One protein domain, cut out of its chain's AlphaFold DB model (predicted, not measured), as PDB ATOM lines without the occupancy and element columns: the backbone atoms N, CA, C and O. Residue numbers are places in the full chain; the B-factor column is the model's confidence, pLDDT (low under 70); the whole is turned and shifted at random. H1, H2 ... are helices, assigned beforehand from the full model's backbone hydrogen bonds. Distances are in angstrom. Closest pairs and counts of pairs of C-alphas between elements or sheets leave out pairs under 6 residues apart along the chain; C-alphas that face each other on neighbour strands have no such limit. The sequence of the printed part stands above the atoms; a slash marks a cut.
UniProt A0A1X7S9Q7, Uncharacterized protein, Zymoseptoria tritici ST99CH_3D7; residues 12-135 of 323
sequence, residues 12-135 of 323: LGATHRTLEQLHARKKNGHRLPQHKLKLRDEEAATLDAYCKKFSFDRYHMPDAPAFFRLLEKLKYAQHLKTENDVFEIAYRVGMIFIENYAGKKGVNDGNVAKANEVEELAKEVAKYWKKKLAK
ATOM      1  N   LEU A  12     -48.605 145.568 -11.787       84.44
ATOM      2  CA  LEU A  12     -47.904 146.840 -11.888       84.44
ATOM      3  C   LEU A  12     -46.781 146.772 -12.917       84.44
ATOM      4  O   LEU A  12     -45.975 145.832 -12.921       84.44
ATOM      5  N   GLY A  13     -46.712 147.819 -13.740       86.62
ATOM      6  CA  GLY A  13     -45.645 148.016 -14.705       86.62
ATOM      7  C   GLY A  13     -45.579 146.966 -15.816       86.62
ATOM      8  O   GLY A  13     -46.401 146.058 -15.921       86.62
ATOM      9  N   ALA A  14     -44.541 147.073 -16.642       87.50
ATOM     10  CA  ALA A  14     -44.253 146.147 -17.737       87.50
ATOM     11  C   ALA A  14     -43.803 144.757 -17.252       87.50
ATOM     12  O   ALA A  14     -43.766 143.802 -18.022       87.50
ATOM     13  N   THR A  15     -43.434 144.617 -15.972       83.94
ATOM     14  CA  THR A  15     -43.069 143.321 -15.379       83.94
ATOM     15  C   THR A  15     -44.271 142.527 -14.866       83.94
ATOM     16  O   THR A  15     -44.069 141.419 -14.364       83.94
ATOM     17  N   HIS A  16     -45.490 143.067 -14.988       85.00
ATOM     18  CA  HIS A  16     -46.745 142.446 -14.559       85.00
ATOM     19  C   HIS A  16     -46.673 141.865 -13.137       85.00
ATOM     20  O   HIS A  16     -47.109 140.744 -12.875       85.00
ATOM     21  N   ARG A  17     -46.070 142.613 -12.204       86.56
ATOM     22  CA  ARG A  17     -45.895 142.151 -10.821       86.56
ATOM     23  C   ARG A  17     -47.091 142.518  -9.967       86.56
ATOM     24  O   ARG A  17     -47.556 143.652 -10.014       86.56
ATOM     25  N   THR A  18     -47.558 141.574  -9.156       88.56
ATOM     26  CA  THR A  18     -48.524 141.882  -8.098       88.56
ATOM     27  C   THR A  18     -47.818 142.569  -6.932       88.56
ATOM     28  O   THR A  18     -46.609 142.419  -6.739       88.56
ATOM     29  N   LEU A  19     -48.575 143.304  -6.123       87.00
ATOM     30  CA  LEU A  19     -48.057 143.974  -4.930       87.00
ATOM     31  C   LEU A  19     -47.401 142.987  -3.946       87.00
ATOM     32  O   LEU A  19     -46.307 143.235  -3.448       87.00
ATOM     33  N   GLU A  20     -47.996 141.805  -3.779       87.50
ATOM     34  CA  GLU A  20     -47.436 140.700  -2.986       87.50
ATOM     35  C   GLU A  20     -46.052 140.265  -3.488       87.50
ATOM     36  O   GLU A  20     -45.114 140.104  -2.706       87.50
ATOM     37  N   GLN A  21     -45.880 140.139  -4.809       89.12
ATOM     38  CA  GLN A  21     -44.582 139.815  -5.404       89.12
ATOM     39  C   GLN A  21     -43.564 140.939  -5.192       89.12
ATOM     40  O   GLN A  21     -42.380 140.672  -4.988       89.12
ATOM     41  N   LEU A  22     -43.999 142.201  -5.215       88.56
ATOM     42  CA  LEU A  22     -43.124 143.328  -4.899       88.56
ATOM     43  C   LEU A  22     -42.698 143.320  -3.426       88.56
ATOM     44  O   LEU A  22     -41.577 143.734  -3.125       88.56
ATOM     45  N   HIS A  23     -43.537 142.810  -2.526       90.19
ATOM     46  CA  HIS A  23     -43.242 142.698  -1.097       90.19
ATOM     47  C   HIS A  23     -42.298 141.539  -0.777       90.19
ATOM     48  O   HIS A  23     -41.578 141.604   0.218       90.19
ATOM     49  N   ALA A  24     -42.219 140.521  -1.633       89.75
ATOM     50  CA  ALA A  24     -41.359 139.370  -1.407       89.75
ATOM     51  C   ALA A  24     -39.879 139.770  -1.205       89.75
ATOM     52  O   ALA A  24     -39.294 140.574  -1.946       89.75
ATOM     53  N   ARG A  25     -39.266 139.197  -0.162       91.81
ATOM     54  CA  ARG A  25     -37.886 139.464   0.270       91.81
ATOM     55  C   ARG A  25     -37.046 138.192   0.264       91.81
ATOM     56  O   ARG A  25     -37.558 137.079   0.346       91.81
ATOM     57  N   LYS A  26     -35.726 138.368   0.201       91.25
ATOM     58  CA  LYS A  26     -34.747 137.333   0.554       91.25
ATOM     59  C   LYS A  26     -34.762 137.092   2.067       91.25
ATOM     60  O   LYS A  26     -35.205 137.942   2.832       91.25
ATOM     61  N   LYS A  27     -34.167 135.977   2.509       89.69
ATOM     62  CA  LYS A  27     -34.012 135.641   3.939       89.69
ATOM     63  C   LYS A  27     -33.301 136.727   4.760       89.69
ATOM     64  O   LYS A  27     -33.560 136.858   5.943       89.69
ATOM     65  N   ASN A  28     -32.429 137.512   4.129       89.00
ATOM     66  CA  ASN A  28     -31.707 138.624   4.750       89.00
ATOM     67  C   ASN A  28     -32.456 139.973   4.663       89.00
ATOM     68  O   ASN A  28     -31.842 141.019   4.825       89.00
ATOM     69  N   GLY A  29     -33.755 139.970   4.343       85.31
ATOM     70  CA  GLY A  29     -34.598 141.170   4.289       85.31
ATOM     71  C   GLY A  29     -34.480 141.999   3.005       85.31
ATOM     72  O   GLY A  29     -35.327 142.853   2.748       85.31
ATOM     73  N   HIS A  30     -33.491 141.735   2.147       87.62
ATOM     74  CA  HIS A  30     -33.327 142.485   0.902       87.62
ATOM     75  C   HIS A  30     -34.410 142.162  -0.136       87.62
ATOM     76  O   HIS A  30     -34.874 141.025  -0.265       87.62
ATOM     77  N   ARG A  31     -34.766 143.172  -0.938       90.38
ATOM     78  CA  ARG A  31     -35.686 143.035  -2.076       90.38
ATOM     79  C   ARG A  31     -35.149 142.034  -3.099       90.38
ATOM     80  O   ARG A  31     -33.946 141.956  -3.353       90.38
ATOM     81  N   LEU A  32     -36.058 141.273  -3.701       87.06
ATOM     82  CA  LEU A  32     -35.722 140.300  -4.735       87.06
ATOM     83  C   LEU A  32     -35.465 141.008  -6.081       87.06
ATOM     84  O   LEU A  32     -36.381 141.654  -6.599       87.06
ATOM     85  N   PRO A  33     -34.261 140.885  -6.683       84.75
ATOM     86  CA  PRO A  33     -33.932 141.563  -7.942       84.75
ATOM     87  C   PRO A  33     -34.886 141.219  -9.093       84.75
ATOM     88  O   PRO A  33     -35.232 142.086  -9.893       84.75
ATOM     89  N   GLN A  34     -35.380 139.977  -9.148       83.56
ATOM     90  CA  GLN A  34     -36.331 139.520 -10.170       83.56
ATOM     91  C   GLN A  34     -37.719 140.180 -10.082       83.56
ATOM     92  O   GLN A  34     -38.516 140.098 -11.021       83.56
ATOM     93  N   HIS A  35     -38.015 140.833  -8.958       86.81
ATOM     94  CA  HIS A  35     -39.242 141.594  -8.759       86.81
ATOM     95  C   HIS A  35     -39.022 143.092  -8.960       86.81
ATOM     96  O   HIS A  35     -39.868 143.867  -8.533       86.81
ATOM     97  N   LYS A  36     -37.921 143.541  -9.586       87.62
ATOM     98  CA  LYS A  36     -37.736 144.956  -9.955       87.62
ATOM     99  C   LYS A  36     -38.942 145.456 -10.769       87.62
ATOM    100  O   LYS A  36     -39.430 144.769 -11.669       87.62
ATOM    101  N   LEU A  37     -39.428 146.645 -10.421       91.19
ATOM    102  CA  LEU A  37     -40.498 147.310 -11.159       91.19
ATOM    103  C   LEU A  37     -39.902 147.916 -12.432       91.19
ATOM    104  O   LEU A  37     -38.818 148.497 -12.389       91.19
ATOM    105  N   LYS A  38     -40.604 147.773 -13.553       92.31
ATOM    106  CA  LYS A  38     -40.317 148.513 -14.785       92.31
ATOM    107  C   LYS A  38     -41.600 149.186 -15.227       92.31
ATOM    108  O   LYS A  38     -42.634 148.528 -15.223       92.31
ATOM    109  N   LEU A  39     -41.525 150.453 -15.602       91.81
ATOM    110  CA  LEU A  39     -42.682 151.176 -16.120       91.81
ATOM    111  C   LEU A  39     -43.047 150.658 -17.517       91.81
ATOM    112  O   LEU A  39     -42.168 150.248 -18.275       91.81
ATOM    113  N   ARG A  40     -44.341 150.665 -17.831       92.62
ATOM    114  CA  ARG A  40     -44.866 150.590 -19.202       92.62
ATOM    115  C   ARG A  40     -44.529 151.878 -19.951       92.62
ATOM    116  O   ARG A  40     -44.283 152.902 -19.320       92.62
ATOM    117  N   ASP A  41     -44.595 151.857 -21.277       93.12
ATOM    118  CA  ASP A  41     -44.267 153.032 -22.102       93.12
ATOM    119  C   ASP A  41     -45.132 154.256 -21.743       93.12
ATOM    120  O   ASP A  41     -44.625 155.366 -21.599       93.12
ATOM    121  N   GLU A  42     -46.426 154.045 -21.495       92.75
ATOM    122  CA  GLU A  42     -47.374 155.084 -21.063       92.75
ATOM    123  C   GLU A  42     -47.057 155.667 -19.674       92.75
ATOM    124  O   GLU A  42     -47.186 156.871 -19.434       92.75
ATOM    125  N   GLU A  43     -46.594 154.822 -18.754       93.31
ATOM    126  CA  GLU A  43     -46.197 155.210 -17.399       93.31
ATOM    127  C   GLU A  43     -44.859 155.953 -17.425       93.31
ATOM    128  O   GLU A  43     -44.698 156.959 -16.739       93.31
ATOM    129  N   ALA A  44     -43.916 155.499 -18.253       94.25
ATOM    130  CA  ALA A  44     -42.637 156.162 -18.466       94.25
ATOM    131  C   ALA A  44     -42.826 157.547 -19.100       94.25
ATOM    132  O   ALA A  44     -42.227 158.510 -18.632       94.25
ATOM    133  N   ALA A  45     -43.709 157.675 -20.097       94.62
ATOM    134  CA  ALA A  45     -44.064 158.965 -20.688       94.62
ATOM    135  C   ALA A  45     -44.734 159.903 -19.669       94.62
ATOM    136  O   ALA A  45     -44.444 161.098 -19.633       94.62
ATOM    137  N   THR A  46     -45.596 159.360 -18.803       95.12
ATOM    138  CA  THR A  46     -46.224 160.124 -17.715       95.12
ATOM    139  C   THR A  46     -45.185 160.616 -16.706       95.12
ATOM    140  O   THR A  46     -45.223 161.783 -16.312       95.12
ATOM    141  N   LEU A  47     -44.245 159.751 -16.313       94.81
ATOM    142  CA  LEU A  47     -43.138 160.112 -15.430       94.81
ATOM    143  C   LEU A  47     -42.260 161.196 -16.066       94.81
ATOM    144  O   LEU A  47     -41.987 162.201 -15.421       94.81
ATOM    145  N   ASP A  48     -41.890 161.042 -17.338       94.31
ATOM    146  CA  ASP A  48     -41.060 162.008 -18.063       94.31
ATOM    147  C   ASP A  48     -41.720 163.387 -18.155       94.31
ATOM    148  O   ASP A  48     -41.117 164.400 -17.789       94.31
ATOM    149  N   ALA A  49     -42.997 163.428 -18.542       94.69
ATOM    150  CA  ALA A  49     -43.764 164.666 -18.594       94.69
ATOM    151  C   ALA A  49     -43.856 165.343 -17.217       94.69
ATOM    152  O   ALA A  49     -43.765 166.569 -17.121       94.69
ATOM    153  N   TYR A  50     -44.017 164.558 -16.148       94.44
ATOM    154  CA  TYR A  50     -44.076 165.072 -14.784       94.44
ATOM    155  C   TYR A  50     -42.728 165.640 -14.332       94.44
ATOM    156  O   TYR A  50     -42.669 166.793 -13.902       94.44
ATOM    157  N   CYS A  51     -41.643 164.880 -14.495       92.44
ATOM    158  CA  CYS A  51     -40.292 165.320 -14.155       92.44
ATOM    159  C   CYS A  51     -39.921 166.594 -14.913       92.44
ATOM    160  O   CYS A  51     -39.448 167.555 -14.313       92.44
ATOM    161  N   LYS A  52     -40.226 166.659 -16.214       92.50
ATOM    162  CA  LYS A  52     -39.982 167.847 -17.037       92.50
ATOM    163  C   LYS A  52     -40.796 169.055 -16.578       92.50
ATOM    164  O   LYS A  52     -40.261 170.159 -16.542       92.50
ATOM    165  N   LYS A  53     -42.074 168.867 -16.229       93.12
ATOM    166  CA  LYS A  53     -42.955 169.961 -15.789       93.12
ATOM    167  C   LYS A  53     -42.429 170.646 -14.527       93.12
ATOM    168  O   LYS A  53     -42.495 171.866 -14.434       93.12
ATOM    169  N   PHE A  54     -41.925 169.867 -13.577       91.62
ATOM    170  CA  PHE A  54     -41.496 170.366 -12.269       91.62
ATOM    171  C   PHE A  54     -39.974 170.465 -12.119       91.62
ATOM    172  O   PHE A  54     -39.488 170.811 -11.051       91.62
ATOM    173  N   SER A  55     -39.223 170.201 -13.195       90.94
ATOM    174  CA  SER A  55     -37.754 170.148 -13.189       90.94
ATOM    175  C   SER A  55     -37.190 169.188 -12.134       90.94
ATOM    176  O   SER A  55     -36.157 169.457 -11.530       90.94
ATOM    177  N   PHE A  56     -37.877 168.067 -11.911       93.56
ATOM    178  CA  PHE A  56     -37.414 167.036 -10.993       93.56
ATOM    179  C   PHE A  56     -36.356 166.160 -11.661       93.56
ATOM    180  O   PHE A  56     -36.528 165.674 -12.781       93.56
ATOM    181  N   ASP A  57     -35.273 165.923 -10.934       92.62
ATOM    182  CA  ASP A  57     -34.214 164.985 -11.283       92.62
ATOM    183  C   ASP A  57     -33.541 164.470 -10.002       92.62
ATOM    184  O   ASP A  57     -33.947 164.806  -8.890       92.62
ATOM    185  N   ARG A  58     -32.503 163.641 -10.121       92.56
ATOM    186  CA  ARG A  58     -31.802 163.091  -8.951       92.56
ATOM    187  C   ARG A  58     -31.105 164.135  -8.061       92.56
ATOM    188  O   ARG A  58     -30.602 163.746  -7.017       92.56
ATOM    189  N   TYR A  59     -30.989 165.400  -8.461       90.56
ATOM    190  CA  TYR A  59     -30.525 166.497  -7.597       90.56
ATOM    191  C   TYR A  59     -31.701 167.246  -6.959       90.56
ATOM    192  O   TYR A  59     -31.576 167.772  -5.855       90.56
ATOM    193  N   HIS A  60     -32.849 167.244  -7.634       91.25
ATOM    194  CA  HIS A  60     -34.078 167.922  -7.246       91.25
ATOM    195  C   HIS A  60     -35.193 166.897  -7.027       91.25
ATOM    196  O   HIS A  60     -36.103 166.749  -7.847       91.25
ATOM    197  N   MET A  61     -35.097 166.154  -5.922       91.56
ATOM    198  CA  MET A  61     -36.120 165.178  -5.557       91.56
ATOM    199  C   MET A  61     -37.428 165.890  -5.174       91.56
ATOM    200  O   MET A  61     -37.393 166.894  -4.460       91.56
ATOM    201  N   PRO A  62     -38.588 165.374  -5.605       94.19
ATOM    202  CA  PRO A  62     -39.878 165.845  -5.115       94.19
ATOM    203  C   PRO A  62     -40.048 165.542  -3.624       94.19
ATOM    204  O   PRO A  62     -39.536 164.542  -3.119       94.19
ATOM    205  N   ASP A  63     -40.832 166.372  -2.942       95.50
ATOM    206  CA  ASP A  63     -41.304 166.077  -1.591       95.50
ATOM    207  C   ASP A  63     -42.425 165.023  -1.589       95.50
ATOM    208  O   ASP A  63     -42.929 164.590  -2.631       95.50
ATOM    209  N   ALA A  64     -42.825 164.582  -0.393       96.25
ATOM    210  CA  ALA A  64     -43.822 163.530  -0.241       96.25
ATOM    211  C   ALA A  64     -45.186 163.837  -0.902       96.25
ATOM    212  O   ALA A  64     -45.698 162.950  -1.594       96.25
ATOM    213  N   PRO A  65     -45.783 165.040  -0.763       95.31
ATOM    214  CA  PRO A  65     -47.001 165.394  -1.494       95.31
ATOM    215  C   PRO A  65     -46.839 165.330  -3.018       95.31
ATOM    216  O   PRO A  65     -47.645 164.681  -3.692       95.31
ATOM    217  N   ALA A  66     -45.793 165.951  -3.574       95.31
ATOM    218  CA  ALA A  66     -45.559 165.963  -5.015       95.31
ATOM    219  C   ALA A  66     -45.280 164.557  -5.560       95.31
ATOM    220  O   ALA A  66     -45.731 164.208  -6.655       95.31
ATOM    221  N   PHE A  67     -44.575 163.724  -4.796       96.75
ATOM    222  CA  PHE A  67     -44.305 162.346  -5.179       96.75
ATOM    223  C   PHE A  67     -45.550 161.463  -5.071       96.75
ATOM    224  O   PHE A  67     -45.793 160.629  -5.942       96.75
ATOM    225  N   PHE A  68     -46.398 161.669  -4.062       95.75
ATOM    226  CA  PHE A  68     -47.664 160.946  -3.961       95.75
ATOM    227  C   PHE A  68     -48.600 161.264  -5.139       95.75
ATOM    228  O   PHE A  68     -49.165 160.347  -5.736       95.75
ATOM    229  N   ARG A  69     -48.682 162.536  -5.557       93.62
ATOM    230  CA  ARG A  69     -49.425 162.939  -6.768       93.62
ATOM    231  C   ARG A  69     -48.895 162.263  -8.032       93.62
ATOM    232  O   ARG A  69     -49.671 161.877  -8.906       93.62
ATOM    233  N   LEU A  70     -47.580 162.078  -8.143       95.56
ATOM    234  CA  LEU A  70     -46.993 161.301  -9.236       95.56
ATOM    235  C   LEU A  70     -47.495 159.846  -9.220       95.56
ATOM    236  O   LEU A  70     -47.873 159.328 -10.269       95.56
ATOM    237  N   LEU A  71     -47.564 159.198  -8.053       95.25
ATOM    238  CA  LEU A  71     -48.106 157.835  -7.939       95.25
ATOM    239  C   LEU A  71     -49.594 157.755  -8.324       95.25
ATOM    240  O   LEU A  71     -50.013 156.763  -8.928       95.25
ATOM    241  N   GLU A  72     -50.382 158.788  -8.016       93.56
ATOM    242  CA  GLU A  72     -51.776 158.918  -8.468       93.56
ATOM    243  C   GLU A  72     -51.848 159.014 -10.004       93.56
ATOM    244  O   GLU A  72     -52.610 158.271 -10.629       93.56
ATOM    245  N   LYS A  73     -50.989 159.827 -10.635       93.44
ATOM    246  CA  LYS A  73     -50.913 159.956 -12.104       93.44
ATOM    247  C   LYS A  73     -50.459 158.681 -12.807       93.44
ATOM    248  O   LYS A  73     -50.987 158.349 -13.865       93.44
ATOM    249  N   LEU A  74     -49.534 157.940 -12.202       92.50
ATOM    250  CA  LEU A  74     -49.112 156.616 -12.672       92.50
ATOM    251  C   LEU A  74     -50.176 155.530 -12.439       92.50
ATOM    252  O   LEU A  74     -49.973 154.384 -12.830       92.50
ATOM    253  N   LYS A  75     -51.308 155.869 -11.802       90.75
ATOM    254  CA  LYS A  75     -52.385 154.945 -11.403       90.75
ATOM    255  C   LYS A  75     -51.929 153.855 -10.430       90.75
ATOM    256  O   LYS A  75     -52.647 152.888 -10.200       90.75
ATOM    257  N   TYR A  76     -50.767 154.021  -9.804       90.19
ATOM    258  CA  TYR A  76     -50.242 153.069  -8.828       90.19
ATOM    259  C   TYR A  76     -50.853 153.250  -7.439       90.19
ATOM    260  O   TYR A  76     -50.831 152.315  -6.648       90.19
ATOM    261  N   ALA A  77     -51.448 154.412  -7.155       87.50
ATOM    262  CA  ALA A  77     -52.109 154.678  -5.878       87.50
ATOM    263  C   ALA A  77     -53.525 154.073  -5.748       87.50
ATOM    264  O   ALA A  77     -54.065 154.030  -4.647       87.50
ATOM    265  N   GLN A  78     -54.138 153.594  -6.839       80.81
ATOM    266  CA  GLN A  78     -55.573 153.252  -6.884       80.81
ATOM    267  C   GLN A  78     -55.969 152.023  -6.052       80.81
ATOM    268  O   GLN A  78     -57.130 151.887  -5.670       80.81
ATOM    269  N   HIS A  79     -55.028 151.115  -5.789       78.75
ATOM    270  CA  HIS A  79     -55.307 149.818  -5.156       78.75
ATOM    271  C   HIS A  79     -54.459 149.556  -3.908       78.75
ATOM    272  O   HIS A  79     -54.390 148.420  -3.440       78.75
ATOM    273  N   LEU A  80     -53.798 150.590  -3.384       87.44
ATOM    274  CA  LEU A  80     -52.957 150.473  -2.198       87.44
ATOM    275  C   LEU A  80     -53.845 150.412  -0.957       87.44
ATOM    276  O   LEU A  80     -54.731 151.248  -0.783       87.44
ATOM    277  N   LYS A  81     -53.624 149.401  -0.114       87.19
ATOM    278  CA  LYS A  81     -54.455 149.133   1.068       87.19
ATOM    279  C   LYS A  81     -53.726 149.453   2.361       87.19
ATOM    280  O   LYS A  81     -54.366 149.756   3.363       87.19
ATOM    281  N   THR A  82     -52.401 149.368   2.351       90.69
ATOM    282  CA  THR A  82     -51.581 149.535   3.548       90.69
ATOM    283  C   THR A  82     -50.520 150.613   3.371       90.69
ATOM    284  O   THR A  82     -50.074 150.913   2.266       90.69
ATOM    285  N   GLU A  83     -50.056 151.168   4.491       93.25
ATOM    286  CA  GLU A  83     -48.918 152.096   4.521       93.25
ATOM    287  C   GLU A  83     -47.660 151.457   3.898       93.25
ATOM    288  O   GLU A  83     -46.911 152.108   3.172       93.25
ATOM    289  N   ASN A  84     -47.473 150.151   4.113       93.44
ATOM    290  CA  ASN A  84     -46.358 149.394   3.552       93.44
ATOM    291  C   ASN A  84     -46.455 149.242   2.021       93.44
ATOM    292  O   ASN A  84     -45.432 149.283   1.343       93.44
ATOM    293  N   ASP A  85     -47.668 149.124   1.473       93.19
ATOM    294  CA  ASP A  85     -47.895 149.090   0.023       93.19
ATOM    295  C   ASP A  85     -47.438 150.400  -0.627       93.19
ATOM    296  O   ASP A  85     -46.707 150.404  -1.619       93.19
ATOM    297  N   VAL A  86     -47.842 151.527  -0.032       95.19
ATOM    298  CA  VAL A  86     -47.459 152.867  -0.489       95.19
ATOM    299  C   VAL A  86     -45.957 153.051  -0.408       95.19
ATOM    300  O   VAL A  86     -45.350 153.483  -1.384       95.19
ATOM    301  N   PHE A  87     -45.353 152.669   0.717       96.19
ATOM    302  CA  PHE A  87     -43.906 152.697   0.885       96.19
ATOM    303  C   PHE A  87     -43.192 151.895  -0.212       96.19
ATOM    304  O   PHE A  87     -42.260 152.398  -0.841       96.19
ATOM    305  N   GLU A  88     -43.620 150.659  -0.478       95.31
ATOM    306  CA  GLU A  88     -42.932 149.793  -1.433       95.31
ATOM    307  C   GLU A  88     -43.022 150.322  -2.868       95.31
ATOM    308  O   GLU A  88     -42.026 150.311  -3.597       95.31
ATOM    309  N   ILE A  89     -44.196 150.808  -3.274       95.19
ATOM    310  CA  ILE A  89     -44.385 151.428  -4.586       95.19
ATOM    311  C   ILE A  89     -43.585 152.717  -4.698       95.19
ATOM    312  O   ILE A  89     -42.868 152.897  -5.685       95.19
ATOM    313  N   ALA A  90     -43.659 153.580  -3.684       96.69
ATOM    314  CA  ALA A  90     -42.945 154.843  -3.680       96.69
ATOM    315  C   ALA A  90     -41.434 154.619  -3.809       96.69
ATOM    316  O   ALA A  90     -40.787 155.220  -4.663       96.69
ATOM    317  N   TYR A  91     -40.888 153.671  -3.045       96.31
ATOM    318  CA  TYR A  91     -39.480 153.299  -3.129       96.31
ATOM    319  C   TYR A  91     -39.098 152.833  -4.537       96.31
ATOM    320  O   TYR A  91     -38.090 153.260  -5.093       96.31
ATOM    321  N   ARG A  92     -39.902 151.962  -5.154       95.25
ATOM    322  CA  ARG A  92     -39.598 151.398  -6.479       95.25
ATOM    323  C   ARG A  92     -39.643 152.441  -7.584       95.25
ATOM    324  O   ARG A  92     -38.750 152.452  -8.429       95.25
ATOM    325  N   VAL A  93     -40.647 153.313  -7.565       95.06
ATOM    326  CA  VAL A  93     -40.727 154.450  -8.489       95.06
ATOM    327  C   VAL A  93     -39.574 155.420  -8.233       95.06
ATOM    328  O   VAL A  93     -38.969 155.894  -9.186       95.06
ATOM    329  N   GLY A  94     -39.193 155.643  -6.974       95.56
ATOM    330  CA  GLY A  94     -38.078 156.517  -6.614       95.56
ATOM    331  C   GLY A  94     -36.728 155.974  -7.086       95.56
ATOM    332  O   GLY A  94     -35.894 156.729  -7.572       95.56
ATOM    333  N   MET A  95     -36.537 154.653  -7.051       95.00
ATOM    334  CA  MET A  95     -35.352 154.017  -7.629       95.00
ATOM    335  C   MET A  95     -35.301 154.189  -9.150       95.00
ATOM    336  O   MET A  95     -34.254 154.535  -9.683       95.00
ATOM    337  N   ILE A  96     -36.430 154.007  -9.848       93.94
ATOM    338  CA  ILE A  96     -36.526 154.271 -11.296       93.94
ATOM    339  C   ILE A  96     -36.203 155.740 -11.590       93.94
ATOM    340  O   ILE A  96     -35.502 156.046 -12.552       93.94
ATOM    341  N   PHE A  97     -36.687 156.641 -10.740       92.12
ATOM    342  CA  PHE A  97     -36.462 158.068 -10.861       92.12
ATOM    343  C   PHE A  97     -34.962 158.414 -10.786       92.12
ATOM    344  O   PHE A  97     -34.423 159.003 -11.722       92.12
ATOM    345  N   ILE A  98     -34.246 157.989  -9.738       92.75
ATOM    346  CA  ILE A  98     -32.817 158.330  -9.597       92.75
ATOM    347  C   ILE A  98     -31.916 157.602 -10.610       92.75
ATOM    348  O   ILE A  98     -30.830 158.091 -10.923       92.75
ATOM    349  N   GLU A  99     -32.352 156.446 -11.128       91.75
ATOM    350  CA  GLU A  99     -31.648 155.702 -12.180       91.75
ATOM    351  C   GLU A  99     -31.769 156.387 -13.552       91.75
ATOM    352  O   GLU A  99     -30.796 156.406 -14.306       91.75
ATOM    353  N   ASN A 100     -32.934 156.964 -13.868       90.06
ATOM    354  CA  ASN A 100     -33.239 157.455 -15.216       90.06
ATOM    355  C   ASN A 100     -33.102 158.976 -15.377       90.06
ATOM    356  O   ASN A 100     -32.808 159.447 -16.476       90.06
ATOM    357  N   TYR A 101     -33.279 159.759 -14.309       89.62
ATOM    358  CA  TYR A 101     -33.292 161.224 -14.373       89.62
ATOM    359  C   TYR A 101     -32.002 161.798 -13.789       89.62
ATOM    360  O   TYR A 101     -31.941 162.260 -12.649       89.62
ATOM    361  N   ALA A 102     -30.937 161.751 -14.596       85.06
ATOM    362  CA  ALA A 102     -29.590 162.138 -14.178       85.06
ATOM    363  C   ALA A 102     -29.442 163.623 -13.808       85.06
ATOM    364  O   ALA A 102     -28.593 163.952 -12.978       85.06
ATOM    365  N   GLY A 103     -30.243 164.504 -14.411       83.00
ATOM    366  CA  GLY A 103     -30.153 165.945 -14.180       83.00
ATOM    367  C   GLY A 103     -28.813 166.562 -14.583       83.00
ATOM    368  O   GLY A 103     -27.898 165.890 -15.072       83.00
ATOM    369  N   LYS A 104     -28.676 167.868 -14.356       82.50
ATOM    370  CA  LYS A 104     -27.385 168.569 -14.407       82.50
ATOM    371  C   LYS A 104     -27.166 169.241 -13.065       82.50
ATOM    372  O   LYS A 104     -28.031 169.983 -12.627       82.50
ATOM    373  N   LYS A 105     -25.999 169.017 -12.457       84.88
ATOM    374  CA  LYS A 105     -25.660 169.646 -11.183       84.88
ATOM    375  C   LYS A 105     -25.490 171.159 -11.363       84.88
ATOM    376  O   LYS A 105     -24.578 171.595 -12.067       84.88
ATOM    377  N   GLY A 106     -26.351 171.927 -10.720       82.69
ATOM    378  CA  GLY A 106     -26.263 173.366 -10.534       82.69
ATOM    379  C   GLY A 106     -25.270 173.766  -9.442       82.69
ATOM    380  O   GLY A 106     -24.752 172.944  -8.686       82.69
ATOM    381  N   VAL A 107     -24.990 175.068  -9.370       79.75
ATOM    382  CA  VAL A 107     -24.004 175.649  -8.437       79.75
ATOM    383  C   VAL A 107     -24.424 175.469  -6.974       79.75
ATOM    384  O   VAL A 107     -23.566 175.286  -6.116       79.75
ATOM    385  N   ASN A 108     -25.733 175.477  -6.702       82.38
ATOM    386  CA  ASN A 108     -26.301 175.378  -5.354       82.38
ATOM    387  C   ASN A 108     -26.923 174.007  -5.058       82.38
ATOM    388  O   ASN A 108     -27.531 173.828  -4.004       82.38
ATOM    389  N   ASP A 109     -26.791 173.053  -5.976       82.69
ATOM    390  CA  ASP A 109     -27.472 171.773  -5.853       82.69
ATOM    391  C   ASP A 109     -26.738 170.870  -4.868       82.69
ATOM    392  O   ASP A 109     -25.500 170.840  -4.791       82.69
ATOM    393  N   GLY A 110     -27.532 170.084  -4.147       81.50
ATOM    394  CA  GLY A 110     -27.039 169.061  -3.243       81.50
ATOM    395  C   GLY A 110     -26.293 167.929  -3.955       81.50
ATOM    396  O   GLY A 110     -25.899 167.982  -5.126       81.50
ATOM    397  N   ASN A 111     -26.066 166.856  -3.206       86.25
ATOM    398  CA  ASN A 111     -25.564 165.627  -3.798       86.25
ATOM    399  C   ASN A 111     -26.675 164.908  -4.567       86.25
ATOM    400  O   ASN A 111     -27.856 165.143  -4.355       86.25
ATOM    401  N   VAL A 112     -26.259 164.011  -5.460       89.94
ATOM    402  CA  VAL A 112     -27.177 163.089  -6.127       89.94
ATOM    403  C   VAL A 112     -27.899 162.247  -5.085       89.94
ATOM    404  O   VAL A 112     -27.235 161.630  -4.243       89.94
ATOM    405  N   ALA A 113     -29.214 162.149  -5.235       91.50
ATOM    406  CA  ALA A 113     -30.051 161.324  -4.402       91.50
ATOM    407  C   ALA A 113     -29.659 159.851  -4.476       91.50
ATOM    408  O   ALA A 113     -29.424 159.279  -5.546       91.50
ATOM    409  N   LYS A 114     -29.569 159.231  -3.300       93.31
ATOM    410  CA  LYS A 114     -29.176 157.827  -3.129       93.31
ATOM    411  C   LYS A 114     -30.357 156.987  -2.669       93.31
ATOM    412  O   LYS A 114     -31.379 157.500  -2.227       93.31
ATOM    413  N   ALA A 115     -30.180 155.668  -2.697       93.19
ATOM    414  CA  ALA A 115     -31.202 154.717  -2.265       93.19
ATOM    415  C   ALA A 115     -31.748 154.992  -0.847       93.19
ATOM    416  O   ALA A 115     -32.934 154.784  -0.620       93.19
ATOM    417  N   ASN A 116     -30.913 155.481   0.079       94.25
ATOM    418  CA  ASN A 116     -31.351 155.820   1.438       94.25
ATOM    419  C   ASN A 116     -32.307 157.022   1.450       94.25
ATOM    420  O   ASN A 116     -33.333 156.968   2.114       94.25
ATOM    421  N   GLU A 117     -32.015 158.062   0.668       94.19
ATOM    422  CA  GLU A 117     -32.874 159.249   0.545       94.19
ATOM    423  C   GLU A 117     -34.195 158.899  -0.157       94.19
ATOM    424  O   GLU A 117     -35.261 159.358   0.239       94.19
ATOM    425  N   VAL A 118     -34.153 157.996  -1.145       96.25
ATOM    426  CA  VAL A 118     -35.367 157.421  -1.748       96.25
ATOM    427  C   VAL A 118     -36.182 156.628  -0.723       96.25
ATOM    428  O   VAL A 118     -37.412 156.657  -0.749       96.25
ATOM    429  N   GLU A 119     -35.526 155.907   0.186       96.19
ATOM    430  CA  GLU A 119     -36.207 155.172   1.251       96.19
ATOM    431  C   GLU A 119     -36.860 156.105   2.278       96.19
ATOM    432  O   GLU A 119     -37.978 155.837   2.721       96.19
ATOM    433  N   GLU A 120     -36.197 157.202   2.635       96.75
ATOM    434  CA  GLU A 120     -36.756 158.247   3.496       96.75
ATOM    435  C   GLU A 120     -37.963 158.918   2.839       96.75
ATOM    436  O   GLU A 120     -39.040 158.930   3.436       96.75
ATOM    437  N   LEU A 121     -37.838 159.341   1.578       97.56
ATOM    438  CA  LEU A 121     -38.954 159.883   0.805       97.56
ATOM    439  C   LEU A 121     -40.129 158.900   0.758       97.56
ATOM    440  O   LEU A 121     -41.271 159.276   1.005       97.56
ATOM    441  N   ALA A 122     -39.873 157.615   0.505       97.62
ATOM    442  CA  ALA A 122     -40.921 156.600   0.479       97.62
ATOM    443  C   ALA A 122     -41.649 156.463   1.831       97.62
ATOM    444  O   ALA A 122     -42.869 156.281   1.856       97.62
ATOM    445  N   LYS A 123     -40.930 156.578   2.958       97.75
ATOM    446  CA  LYS A 123     -41.535 156.594   4.304       97.75
ATOM    447  C   LYS A 123     -42.400 157.835   4.500       97.75
ATOM    448  O   LYS A 123     -43.494 157.735   5.052       97.75
ATOM    449  N   GLU A 124     -41.939 158.999   4.054       97.81
ATOM    450  CA  GLU A 124     -42.710 160.242   4.142       97.81
ATOM    451  C   GLU A 124     -43.974 160.203   3.281       97.81
ATOM    452  O   GLU A 124     -45.037 160.614   3.743       97.81
ATOM    453  N   VAL A 125     -43.895 159.638   2.076       97.75
ATOM    454  CA  VAL A 125     -45.037 159.440   1.169       97.75
ATOM    455  C   VAL A 125     -46.081 158.522   1.801       97.75
ATOM    456  O   VAL A 125     -47.272 158.835   1.781       97.75
ATOM    457  N   ALA A 126     -45.651 157.424   2.422       96.62
ATOM    458  CA  ALA A 126     -46.541 156.507   3.126       96.62
ATOM    459  C   ALA A 126     -47.246 157.182   4.321       96.62
ATOM    460  O   ALA A 126     -48.469 157.082   4.468       96.62
ATOM    461  N   LYS A 127     -46.504 157.965   5.116       95.50
ATOM    462  CA  LYS A 127     -47.067 158.781   6.207       95.50
ATOM    463  C   LYS A 127     -48.039 159.843   5.690       95.50
ATOM    464  O   LYS A 127     -49.093 160.052   6.290       95.50
ATOM    465  N   TYR A 128     -47.696 160.520   4.596       95.56
ATOM    466  CA  TYR A 128     -48.548 161.524   3.960       95.56
ATOM    467  C   TYR A 128     -49.867 160.905   3.486       95.56
ATOM    468  O   TYR A 128     -50.932 161.430   3.806       95.56
ATOM    469  N   TRP A 129     -49.818 159.749   2.820       95.00
ATOM    470  CA  TRP A 129     -51.011 159.017   2.395       95.00
ATOM    471  C   TRP A 129     -51.929 158.666   3.568       95.00
ATOM    472  O   TRP A 129     -53.131 158.925   3.510       95.00
ATOM    473  N   LYS A 130     -51.367 158.158   4.669       93.06
ATOM    474  CA  LYS A 130     -52.131 157.836   5.881       93.06
ATOM    475  C   LYS A 130     -52.827 159.065   6.470       93.06
ATOM    476  O   LYS A 130     -54.004 159.000   6.815       93.06
ATOM    477  N   LYS A 131     -52.132 160.209   6.519       91.50
ATOM    478  CA  LYS A 131     -52.727 161.495   6.929       91.50
ATOM    479  C   LYS A 131     -53.840 161.942   5.970       91.50
ATOM    480  O   LYS A 131     -54.872 162.419   6.432       91.50
ATOM    481  N   LYS A 132     -53.654 161.774   4.655       88.06
ATOM    482  CA  LYS A 132     -54.658 162.097   3.621       88.06
ATOM    483  C   LYS A 132     -55.920 161.238   3.778       88.06
ATOM    484  O   LYS A 132     -57.021 161.767   3.665       88.06
ATOM    485  N   LEU A 133     -55.779 159.947   4.093       85.31
ATOM    486  CA  LEU A 133     -56.914 159.064   4.388       85.31
ATOM    487  C   LEU A 133     -57.667 159.472   5.658       85.31
ATOM    488  O   LEU A 133     -58.891 159.554   5.622       85.31
ATOM    489  N   ALA A 134     -56.954 159.784   6.744       82.38
ATOM    490  CA  ALA A 134     -57.583 160.231   7.988       82.38
ATOM    491  C   ALA A 134     -58.413 161.509   7.779       82.38
ATOM    492  O   ALA A 134     -59.554 161.584   8.217       82.38
ATOM    493  N   LYS A 135     -57.892 162.483   7.021       79.50
ATOM    494  CA  LYS A 135     -58.628 163.713   6.681       79.50
ATOM    495  C   LYS A 135     -59.878 163.459   5.830       79.50
ATOM    496  O   LYS A 135     -60.885 164.125   6.037       79.50
TER     497      LYS A 135
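Overview. This is residues 12 to 135 of the 323 residues of an uncharacterized protein of Zymoseptoria tritici ST99CH_3D7 (UniProt A0A1X7S9Q7). H4 runs through the middle of this helical body, and H5 folds back over it to make a crossed helical hairpin, with H3 packed on H5 at about a right angle. The short H1 packs on H4 at residues 85 to 88, H2 lies farther out beside H3, and two long links, residues 24 to 40 and 101 to 114, reach out to the two farthest points of the domain. The printed part has 124 residues with five named helices, H1 to H5 in order along the chain, and no named strand; the class is all helix. It is compact, with a radius of gyration of the C-alphas of 14.2 A and spans of 42 by 36 by 30 A.

Arrangement. Begin at H1, residues 19 to 23, which touches H4, residues 83 to 100, at H4's residues 85 to 88 alone; the closest C-alphas, of His 23 and Glu 88, are 7.1 A apart. Next comes H2, residues 41 to 54, which is apart from H1. H2 and H3, residues 64 to 73, form a helical hairpin: they only just touch, with 3 pairs of C-alphas within 8 A, the closest being Thr 46 and Lys 73 at 7.3 A. Their tilt of 37 degrees, opposite ways, is only just steep. H2 and H4 are near each other, with 8 pairs of C-alphas within 10 A. H3 and H4 are about perpendicular at 87 degrees and only just touch, with 3 pairs within 8 A; H4 does so with residue 90 alone, and the closest C-alphas are those of Leu 71 and Ala 90, 7.3 A apart. Look last at H5, residues 115 to 135. It touches H3 with residues 121 to 129 alone, about perpendicular at 79 degrees, the closest C-alphas being Ala 64 and Val 125 at 4.5 A. H4 and H5 form a helical hairpin at a steep tilt of 42 degrees, opposite ways; their closest C-alphas, of Phe 87 and Ala 122, are 4.9 A apart. In H1, H2, H3, H4 and H5 every O i to N i+4 pair is within hydrogen-bond range.

Along the chain. Find C-alpha 19 at (-48.057, 143.974, -4.930), where H1 begins; it ends at residue 23. H2 runs 20.1 A from residue 41 to 54, and H3 14.3 A from 64 to 73. Find C-alpha 83 at (-48.918, 152.096, 4.521); from there H4 runs 25.8 A to residue 100. H5 runs 30.2 A from residue 115 to C-alpha 135 at (-58.628, 163.713, 6.681).

Size, cuts and confidence. The C-alphas farthest apart, those of Lys 27 and Val 107, are 43.1 A apart. The printed part has no cut. The links H1 to H2 and H4 to H5 are long. The mean pLDDT of the printed part is 91.1, and no printed residue is under 70.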